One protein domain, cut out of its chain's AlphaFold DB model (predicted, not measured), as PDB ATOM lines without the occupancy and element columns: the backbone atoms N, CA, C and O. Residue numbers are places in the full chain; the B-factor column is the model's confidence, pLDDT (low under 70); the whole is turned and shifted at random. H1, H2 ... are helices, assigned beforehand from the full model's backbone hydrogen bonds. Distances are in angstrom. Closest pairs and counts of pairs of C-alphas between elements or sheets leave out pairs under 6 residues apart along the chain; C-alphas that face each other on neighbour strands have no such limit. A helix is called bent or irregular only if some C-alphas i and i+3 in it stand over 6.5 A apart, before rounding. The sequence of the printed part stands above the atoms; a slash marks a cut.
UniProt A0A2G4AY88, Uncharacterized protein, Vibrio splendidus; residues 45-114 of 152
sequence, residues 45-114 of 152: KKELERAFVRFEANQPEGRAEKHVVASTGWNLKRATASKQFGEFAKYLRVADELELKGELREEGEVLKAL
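Overview. This is residues 45 to 114 of the 152 residues of an uncharacterized protein of Vibrio splendidus (UniProt A0A2G4AY88). The body is a helical hairpin of H2 and H3, with H2 sharply kinked, and H1 packs across H3 at residues 85 to 89. H1, H2 and H3 make up this body, and residues 108 to 114, most of them in H4, stick out beyond it and add to its length. The printed part has 70 residues with four named helices, H1, H2, H3 and H4 in that order, and no named strand; the class is all helix. It is compact, with a radius of gyration of the C-alphas of 12.2 A, yet elongated in outline, spanning 38 by 24 by 18 A.

Along the chain. Find C-alpha 45 at (29.992, -61.100, 39.005); from there H1 runs through residues 45 to 56, 16.6 A from first to last C-alpha. Go on to Gly 62, where H2 begins, and follow residues 62 to 78 over 23.5 A. H2 has a kink of 65 degrees near residue 72 and is irregular, with C-alphas 71 and 74 lying 7.7 A apart. Next look at C-alpha 81 at (32.021, -62.063, 20.897), where H3, the longest helix, begins; it takes residues 81 to 100 and measures 29.3 A. H3 is irregular too, with C-alphas 82 and 85 lying 7.3 A apart. H4, residues 107 to 113, ends at C-alpha 113, at (24.050, -27.623, 27.279).

Arrangement. Start with H1, whose residues 48 to 52 alone touch residues 85 to 89 of H3; the closest C-alphas are those of Leu 48 and Ala 89, 6.5 A apart. Their tilt of 73 degrees is only just about perpendicular. H1 and H2 only just touch, with 3 pairs of C-alphas within 8 A, the closest those of Phe 55 and Val 69 at 7.3 A, at a steep tilt of 66 degrees, the same way. H2 and H3 form a hairpin: they touch with 17 pairs of C-alphas within 8 A, the closest those of Ala 64 and Ala 95 at 5.1 A, and run opposite ways at a shallow tilt of 32 degrees. H4 is close to H2 but not clearly touching, the closest C-alphas being those of Ala 70 and Glu 107, 7.8 A apart; it is apart from H1 and H3. In H1 and H4 every O i to N i+4 pair is within hydrogen-bond range; in H2 it is 9 of 13, in H3 14 of 16.

Size, cuts and confidence. The two C-alphas farthest apart are those of Lys 46 and Leu 114, 38.7 A. The printed part has no cut. The links H1 to H2 and H2 to H3 are tight, H3 to H4 is short, and no link is long. Look for low confidence at residues 106 to 114, which have pLDDT under 70; the mean of the printed part is 83.0.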
ATOM      1  N   LYS A  45      29.833 -60.488  40.332       84.56
ATOM      2  CA  LYS A  45      29.992 -61.100  39.005       84.56
ATOM      3  C   LYS A  45      28.642 -61.543  38.440       84.56
ATOM      4  O   LYS A  45      28.354 -61.260  37.279       84.56
ATOM      5  N   LYS A  46      27.775 -62.136  39.266       85.00
ATOM      6  CA  LYS A  46      26.406 -62.503  38.855       85.00
ATOM      7  C   LYS A  46      25.566 -61.291  38.465       85.00
ATOM      8  O   LYS A  46      24.745 -61.370  37.552       85.00
ATOM      9  N   GLU A  47      25.742 -60.166  39.151       87.00
ATOM     10  CA  GLU A  47      25.056 -58.919  38.805       87.00
ATOM     11  C   GLU A  47      25.548 -58.356  37.465       87.00
ATOM     12  O   GLU A  47      24.729 -57.897  36.668       87.00
ATOM     13  N   LEU A  48      26.852 -58.453  37.179       89.00
ATOM     14  CA  LEU A  48      27.428 -58.080  35.883       89.00
ATOM     15  C   LEU A  48      26.931 -58.982  34.746       89.00
ATOM     16  O   LEU A  48      26.600 -58.479  33.676       89.00
ATOM     17  N   GLU A  49      26.832 -60.294  34.970       89.94
ATOM     18  CA  GLU A  49      26.278 -61.244  33.992       89.94
ATOM     19  C   GLU A  49      24.812 -60.926  33.672       89.94
ATOM     20  O   GLU A  49      24.435 -60.842  32.505       89.94
ATOM     21  N   ARG A  50      23.990 -60.659  34.694       90.94
ATOM     22  CA  ARG A  50      22.592 -60.235  34.497       90.94
ATOM     23  C   ARG A  50      22.491 -58.910  33.742       90.94
ATOM     24  O   ARG A  50      21.652 -58.786  32.853       90.94
ATOM     25  N   ALA A  51      23.347 -57.944  34.073       89.62
ATOM     26  CA  ALA A  51      23.417 -56.669  33.363       89.62
ATOM     27  C   ALA A  51      23.829 -56.855  31.895       89.62
ATOM     28  O   ALA A  51      23.298 -56.182  31.016       89.62
ATOM     29  N   PHE A  52      24.723 -57.801  31.611       89.56
ATOM     30  CA  PHE A  52      25.124 -58.115  30.245       89.56
ATOM     31  C   PHE A  52      23.990 -58.755  29.437       89.56
ATOM     32  O   PHE A  52      23.732 -58.334  28.314       89.56
ATOM     33  N   VAL A  53      23.240 -59.691  30.024       91.25
ATOM     34  CA  VAL A  53      22.045 -60.265  29.376       91.25
ATOM     35  C   VAL A  53      21.012 -59.173  29.069       91.25
ATOM     36  O   VAL A  53      20.447 -59.136  27.976       91.25
ATOM     37  N   ARG A  54      20.794 -58.236  30.001       91.75
ATOM     38  CA  ARG A  54      19.941 -57.057  29.772       91.75
ATOM     39  C   ARG A  54      20.460 -56.168  28.645       91.75
ATOM     40  O   ARG A  54      19.672 -55.701  27.824       91.75
ATOM     41  N   PHE A  55      21.771 -55.948  28.588       89.12
ATOM     42  CA  PHE A  55      22.420 -55.211  27.509       89.12
ATOM     43  C   PHE A  55      22.177 -55.874  26.145       89.12
ATOM     44  O   PHE A  55      21.761 -55.194  25.208       89.12
ATOM     45  N   GLU A  56      22.353 -57.194  26.037       88.00
ATOM     46  CA  GLU A  56      22.088 -57.948  24.803       88.00
ATOM     47  C   GLU A  56      20.611 -57.891  24.389       88.00
ATOM     48  O   GLU A  56      20.299 -57.721  23.209       88.00
ATOM     49  N   ALA A  57      19.698 -57.939  25.362       89.44
ATOM     50  CA  ALA A  57      18.263 -57.776  25.141       89.44
ATOM     51  C   ALA A  57      17.840 -56.327  24.810       89.44
ATOM     52  O   ALA A  57      16.660 -56.081  24.564       89.44
ATOM     53  N   ASN A  58      18.772 -55.363  24.791       86.12
ATOM     54  CA  ASN A  58      18.514 -53.920  24.687       86.12
ATOM     55  C   ASN A  58      17.551 -53.388  25.770       86.12
ATOM     56  O   ASN A  58      16.766 -52.472  25.523       86.12
ATOM     57  N   GLN A  59      17.624 -53.939  26.981       91.31
ATOM     58  CA  GLN A  59      16.821 -53.540  28.140       91.31
ATOM     59  C   GLN A  59      17.714 -53.078  29.310       91.31
ATOM     60  O   GLN A  59      17.696 -53.707  30.367       91.31
ATOM     61  N   PRO A  60      18.518 -52.003  29.155       87.50
ATOM     62  CA  PRO A  60      19.397 -51.526  30.221       87.50
ATOM     63  C   PRO A  60      18.610 -50.987  31.422       87.50
ATOM     64  O   PRO A  60      17.649 -50.223  31.273       87.50
ATOM     65  N   GLU A  61      19.069 -51.330  32.620       88.81
ATOM     66  CA  GLU A  61      18.450 -50.959  33.890       88.81
ATOM     67  C   GLU A  61      19.357 -50.010  34.695       88.81
ATOM     68  O   GLU A  61      20.541 -50.262  34.907       88.81
ATOM     69  N   GLY A  62      18.798 -48.894  35.170       87.44
ATOM     70  CA  GLY A  62      19.554 -47.879  35.917       87.44
ATOM     71  C   GLY A  62      20.307 -46.873  35.037       87.44
ATOM     72  O   GLY A  62      20.218 -46.903  33.807       87.44
ATOM     73  N   ARG A  63      20.999 -45.920  35.674       87.56
ATOM     74  CA  ARG A  63      21.685 -44.817  34.979       87.56
ATOM     75  C   ARG A  63      22.998 -45.280  34.353       87.56
ATOM     76  O   ARG A  63      23.204 -45.040  33.165       87.56
ATOM     77  N   ALA A  64      23.825 -46.016  35.100       87.94
ATOM     78  CA  ALA A  64      25.082 -46.566  34.592       87.94
ATOM     79  C   ALA A  64      24.904 -47.456  33.348       87.94
ATOM     80  O   ALA A  64      25.584 -47.240  32.347       87.94
ATOM     81  N   GLU A  65      23.957 -48.407  33.342       89.75
ATOM     82  CA  GLU A  65      23.751 -49.287  32.174       89.75
ATOM     83  C   GLU A  65      23.301 -48.497  30.938       89.75
ATOM     84  O   GLU A  65      23.804 -48.721  29.836       89.75
ATOM     85  N   LYS A  66      22.394 -47.526  31.113       89.69
ATOM     86  CA  LYS A  66      21.956 -46.639  30.026       89.69
ATOM     87  C   LYS A  66      23.110 -45.803  29.480       89.69
ATOM     88  O   LYS A  66      23.239 -45.676  28.264       89.69
ATOM     89  N   HIS A  67      23.967 -45.282  30.359       88.12
ATOM     90  CA  HIS A  67      25.154 -44.535  29.961       88.12
ATOM     91  C   HIS A  67      26.122 -45.401  29.145       88.12
ATOM     92  O   HIS A  67      26.607 -44.960  28.105       88.12
ATOM     93  N   VAL A  68      26.362 -46.650  29.557       88.81
ATOM     94  CA  VAL A  68      27.216 -47.593  28.815       88.81
ATOM     95  C   VAL A  68      26.636 -47.895  27.432       88.81
ATOM     96  O   VAL A  68      27.371 -47.836  26.447       88.81
ATOM     97  N   VAL A  69      25.328 -48.158  27.330       88.19
ATOM     98  CA  VAL A  69      24.661 -48.412  26.039       88.19
ATOM     99  C   VAL A  69      24.802 -47.220  25.094       88.19
ATOM    100  O   VAL A  69      25.133 -47.418  23.926       88.19
ATOM    101  N   ALA A  70      24.583 -46.005  25.595       85.25
ATOM    102  CA  ALA A  70      24.661 -44.788  24.795       85.25
ATOM    103  C   ALA A  70      26.101 -44.479  24.340       85.25
ATOM    104  O   ALA A  70      26.370 -44.353  23.149       85.25
ATOM    105  N   SER A  71      27.050 -44.467  25.281       83.31
ATOM    106  CA  SER A  71      28.434 -44.044  25.024       83.31
ATOM    107  C   SER A  71      29.286 -45.096  24.309       83.31
ATOM    108  O   SER A  71      30.115 -44.763  23.462       83.31
ATOM    109  N   THR A  72      29.115 -46.376  24.647       82.06
ATOM    110  CA  THR A  72      30.011 -47.458  24.200       82.06
ATOM    111  C   THR A  72      29.294 -48.591  23.473       82.06
ATOM    112  O   THR A  72      29.955 -49.512  22.987       82.06
ATOM    113  N   GLY A  73      27.971 -48.512  23.291       79.44
ATOM    114  CA  GLY A  73      27.192 -49.541  22.596       79.44
ATOM    115  C   GLY A  73      27.676 -49.825  21.172       79.44
ATOM    116  O   GLY A  73      27.678 -50.978  20.744       79.44
ATOM    117  N   TRP A  74      28.155 -48.809  20.446       80.62
ATOM    118  CA  TRP A  74      28.727 -49.001  19.107       80.62
ATOM    119  C   TRP A  74      30.059 -49.767  19.136       80.62
ATOM    120  O   TRP A  74      30.266 -50.660  18.314       80.62
ATOM    121  N   ASN A  75      30.934 -49.469  20.104       82.75
ATOM    122  CA  ASN A  75      32.209 -50.172  20.277       82.75
ATOM    123  C   ASN A  75      31.977 -51.632  20.691       82.75
ATOM    124  O   ASN A  75      32.554 -52.543  20.102       82.75
ATOM    125  N   LEU A  76      31.067 -51.859  21.642       82.56
ATOM    126  CA  LEU A  76      30.744 -53.188  22.164       82.56
ATOM    127  C   LEU A  76      30.135 -54.113  21.104       82.56
ATOM    128  O   LEU A  76      30.469 -55.291  21.066       82.56
ATOM    129  N   LYS A  77      29.299 -53.588  20.200       81.06
ATOM    130  CA  LYS A  77      28.728 -54.367  19.084       81.06
ATOM    131  C   LYS A  77      29.765 -54.797  18.042       81.06
ATOM    132  O   LYS A  77      29.491 -55.689  17.245       81.06
ATOM    133  N   ARG A  78      30.934 -54.152  18.018       80.56
ATOM    134  CA  ARG A  78      32.042 -54.460  17.098       80.56
ATOM    135  C   ARG A  78      33.141 -55.294  17.746       80.56
ATOM    136  O   ARG A  78      34.027 -55.775  17.039       80.56
ATOM    137  N   ALA A  79      33.106 -55.443  19.065       80.50
ATOM    138  CA  ALA A  79      34.033 -56.292  19.784       80.50
ATOM    139  C   ALA A  79      33.841 -57.758  19.370       80.50
ATOM    140  O   ALA A  79      32.748 -58.199  19.016       80.50
ATOM    141  N   THR A  80      34.917 -58.541  19.421       80.19
ATOM    142  CA  THR A  80      34.820 -59.991  19.234       80.19
ATOM    143  C   THR A  80      33.919 -60.578  20.324       80.19
ATOM    144  O   THR A  80      34.105 -60.250  21.495       80.19
ATOM    145  N   ALA A  81      33.000 -61.482  19.967       76.44
ATOM    146  CA  ALA A  81      32.021 -62.063  20.897       76.44
ATOM    147  C   ALA A  81      32.652 -62.618  22.192       76.44
ATOM    148  O   ALA A  81      32.106 -62.458  23.277       76.44
ATOM    149  N   SER A  82      33.862 -63.186  22.110       78.75
ATOM    150  CA  SER A  82      34.603 -63.702  23.271       78.75
ATOM    151  C   SER A  82      35.112 -62.629  24.246       78.75
ATOM    152  O   SER A  82      35.414 -62.942  25.395       78.75
ATOM    153  N   LYS A  83      35.225 -61.368  23.812       84.38
ATOM    154  CA  LYS A  83      35.719 -60.235  24.616       84.38
ATOM    155  C   LYS A  83      34.624 -59.252  25.016       84.38
ATOM    156  O   LYS A  83      34.845 -58.446  25.917       84.38
ATOM    157  N   GLN A  84      33.453 -59.347  24.395       85.94
ATOM    158  CA  GLN A  84      32.350 -58.408  24.570       85.94
ATOM    159  C   GLN A  84      31.916 -58.277  26.037       85.94
ATOM    160  O   GLN A  84      31.786 -57.162  26.536       85.94
ATOM    161  N   PHE A  85      31.791 -59.395  26.760       88.00
ATOM    162  CA  PHE A  85      31.478 -59.376  28.193       88.00
ATOM    163  C   PHE A  85      32.561 -58.672  29.022       88.00
ATOM    164  O   PHE A  85      32.263 -57.849  29.885       88.00
ATOM    165  N   GLY A  86      33.835 -58.966  28.745       87.12
ATOM    166  CA  GLY A  86      34.959 -58.379  29.475       87.12
ATOM    167  C   GLY A  86      35.091 -56.873  29.249       87.12
ATOM    168  O   GLY A  86      35.433 -56.141  30.174       87.12
ATOM    169  N   GLU A  87      34.804 -56.398  28.039       88.50
ATOM    170  CA  GLU A  87      34.769 -54.967  27.728       88.50
ATOM    171  C   GLU A  87      33.552 -54.282  28.350       88.50
ATOM    172  O   GLU A  87      33.704 -53.238  28.981       88.50
ATOM    173  N   PHE A  88      32.373 -54.903  28.272       90.06
ATOM    174  CA  PHE A  88      31.165 -54.395  28.920       90.06
ATOM    175  C   PHE A  88      31.358 -54.239  30.431       90.06
ATOM    176  O   PHE A  88      31.078 -53.178  30.982       90.06
ATOM    177  N   ALA A  89      31.917 -55.254  31.095       90.25
ATOM    178  CA  ALA A  89      32.191 -55.208  32.527       90.25
ATOM    179  C   ALA A  89      33.157 -54.072  32.906       90.25
ATOM    180  O   ALA A  89      32.995 -53.458  33.959       90.25
ATOM    181  N   LYS A  90      34.145 -53.761  32.055       90.62
ATOM    182  CA  LYS A  90      35.052 -52.623  32.274       90.62
ATOM    183  C   LYS A  90      34.312 -51.294  32.176       90.62
ATOM    184  O   LYS A  90      34.434 -50.479  33.085       90.62
ATOM    185  N   TYR A  91      33.535 -51.086  31.114       90.38
ATOM    186  CA  TYR A  91      32.780 -49.843  30.940       90.38
ATOM    187  C   TYR A  91      31.732 -49.647  32.032       90.38
ATOM    188  O   TYR A  91      31.574 -48.536  32.530       90.38
ATOM    189  N   LEU A  92      31.067 -50.723  32.457       90.56
ATOM    190  CA  LEU A  92      30.066 -50.657  33.512       90.56
ATOM    191  C   LEU A  92      30.674 -50.311  34.873       90.56
ATOM    192  O   LEU A  92      30.110 -49.483  35.573       90.56
ATOM    193  N   ARG A  93      31.853 -50.846  35.217       89.81
ATOM    194  CA  ARG A  93      32.564 -50.449  36.447       89.81
ATOM    195  C   ARG A  93      32.933 -48.970  36.451       89.81
ATOM    196  O   ARG A  93      32.717 -48.297  37.448       89.81
ATOM    197  N   VAL A  94      33.446 -48.463  35.330       89.19
ATOM    198  CA  VAL A  94      33.769 -47.036  35.194       89.19
ATOM    199  C   VAL A  94      32.504 -46.183  35.325       89.19
ATOM    200  O   VAL A  94      32.523 -45.162  36.006       89.19
ATOM    201  N   ALA A  95      31.393 -46.609  34.721       88.44
ATOM    202  CA  ALA A  95      30.119 -45.910  34.840       88.44
ATOM    203  C   ALA A  95      29.568 -45.935  36.278       88.44
ATOM    204  O   ALA A  95      29.128 -44.898  36.764       88.44
ATOM    205  N   ASP A  96      29.641 -47.073  36.973       88.25
ATOM    206  CA  ASP A  96      29.235 -47.185  38.379       88.25
ATOM    207  C   ASP A  96      30.118 -46.280  39.275       88.25
ATOM    208  O   ASP A  96      29.602 -45.572  40.137       88.25
ATOM    209  N   GLU A  97      31.435 -46.212  39.042       86.88
ATOM    210  CA  GLU A  97      32.337 -45.297  39.766       86.88
ATOM    211  C   GLU A  97      32.001 -43.815  39.527       86.88
ATOM    212  O   GLU A  97      32.048 -43.007  40.458       86.88
ATOM    213  N   LEU A  98      31.662 -43.446  38.290       87.00
ATOM    214  CA  LEU A  98      31.229 -42.089  37.949       87.00
ATOM    215  C   LEU A  98      29.862 -41.761  38.561       87.00
ATOM    216  O   LEU A  98      29.633 -40.621  38.965       87.00
ATOM    217  N   GLU A  99      28.965 -42.744  38.663       87.81
ATOM    218  CA  GLU A  99      27.671 -42.590  39.333       87.81
ATOM    219  C   GLU A  99      27.854 -42.352  40.836       87.81
ATOM    220  O   GLU A  99      27.259 -41.420  41.378       87.81
ATOM    221  N   LEU A 100      28.746 -43.105  41.489       84.62
ATOM    222  CA  LEU A 100      29.091 -42.916  42.903       84.62
ATOM    223  C   LEU A 100      29.702 -41.535  43.182       84.62
ATOM    224  O   LEU A 100      29.430 -40.939  44.222       84.62
ATOM    225  N   LYS A 101      30.496 -41.003  42.246       86.38
ATOM    226  CA  LYS A 101      31.068 -39.648  42.332       86.38
ATOM    227  C   LYS A 101      30.074 -38.540  41.963       86.38
ATOM    228  O   LYS A 101      30.374 -37.370  42.174       86.38
ATOM    229  N   GLY A 102      28.907 -38.887  41.414       82.19
ATOM    230  CA  GLY A 102      27.926 -37.922  40.913       82.19
ATOM    231  C   GLY A 102      28.343 -37.222  39.613       82.19
ATOM    232  O   GLY A 102      27.756 -36.208  39.246       82.19
ATOM    233  N   GLU A 103      29.341 -37.751  38.904       83.19
ATOM    234  CA  GLU A 103      29.895 -37.178  37.668       83.19
ATOM    235  C   GLU A 103      29.290 -37.798  36.398       83.19
ATOM    236  O   GLU A 103      29.628 -37.396  35.282       83.19
ATOM    237  N   LEU A 104      28.387 -38.773  36.547       81.19
ATOM    238  CA  LEU A 104      27.727 -39.434  35.425       81.19
ATOM    239  C   LEU A 104      26.772 -38.464  34.707       81.19
ATOM    240  O   LEU A 104      25.632 -38.257  35.129       81.19
ATOM    241  N   ARG A 105      27.245 -37.886  33.599       72.25
ATOM    242  CA  ARG A 105      26.444 -37.022  32.720       72.25
ATOM    243  C   ARG A 105      25.595 -37.866  31.780       72.25
ATOM    244  O   ARG A 105      26.101 -38.749  31.082       72.25
ATOM    245  N   GLU A 106      24.303 -37.567  31.729       69.50
ATOM    246  CA  GLU A 106      23.402 -38.160  30.741       69.50
ATOM    247  C   GLU A 106      23.479 -37.367  29.429       69.50
ATOM    248  O   GLU A 106      23.573 -36.140  29.438       69.50
ATOM    249  N   GLU A 107      23.414 -38.036  28.273       62.62
ATOM    250  CA  GLU A 107      23.461 -37.356  26.963       62.62
ATOM    251  C   GLU A 107      22.363 -36.290  26.810       62.62
ATOM    252  O   GLU A 107      22.575 -35.261  26.166       62.62
ATOM    253  N   GLY A 108      21.214 -36.479  27.468       59.53
ATOM    254  CA  GLY A 108      20.142 -35.483  27.516       59.53
ATOM    255  C   GLY A 108      20.539 -34.175  28.213       59.53
ATOM    256  O   GLY A 108      20.007 -33.121  27.874       59.53
ATOM    257  N   GLU A 109      21.484 -34.205  29.153       58.16
ATOM    258  CA  GLU A 109      22.034 -33.000  29.787       58.16
ATOM    259  C   GLU A 109      23.062 -32.312  28.886       58.16
ATOM    260  O   GLU A 109      23.099 -31.085  28.821       58.16
ATOM    261  N   VAL A 110      23.843 -33.086  28.126       56.78
ATOM    262  CA  VAL A 110      24.806 -32.550  27.152       56.78
ATOM    263  C   VAL A 110      24.082 -31.840  26.005       56.78
ATOM    264  O   VAL A 110      24.469 -30.738  25.625       56.78
ATOM    265  N   LEU A 111      22.987 -32.415  25.498       58.53
ATOM    266  CA  LEU A 111      22.157 -31.784  24.465       58.53
ATOM    267  C   LEU A 111      21.469 -30.503  24.962       58.53
ATOM    268  O   LEU A 111      21.337 -29.556  24.194       58.53
ATOM    269  N   LYS A 112      21.082 -30.436  26.245       60.16
ATOM    270  CA  LYS A 112      20.573 -29.199  26.870       60.16
ATOM    271  C   LYS A 112      21.653 -28.128  27.042       60.16
ATOM    272  O   LYS A 112      21.323 -26.948  27.083       60.16
ATOM    273  N   ALA A 113      22.916 -28.534  27.168       60.75
ATOM    274  CA  ALA A 113      24.050 -27.623  27.279       60.75
ATOM    275  C   ALA A 113      24.516 -27.071  25.920       60.75
ATOM    276  O   ALA A 113      25.277 -26.102  25.889       60.75
ATOM    277  N   LEU A 114      24.077 -27.658  24.802       61.38
ATOM    278  CA  LEU A 114      24.345 -27.093  23.485       61.38
ATOM    279  C   LEU A 114      23.496 -25.828  23.277       61.38
ATOM    280  O   LEU A 114      22.304 -25.825  23.596       61.38
TER     281      LEU A 114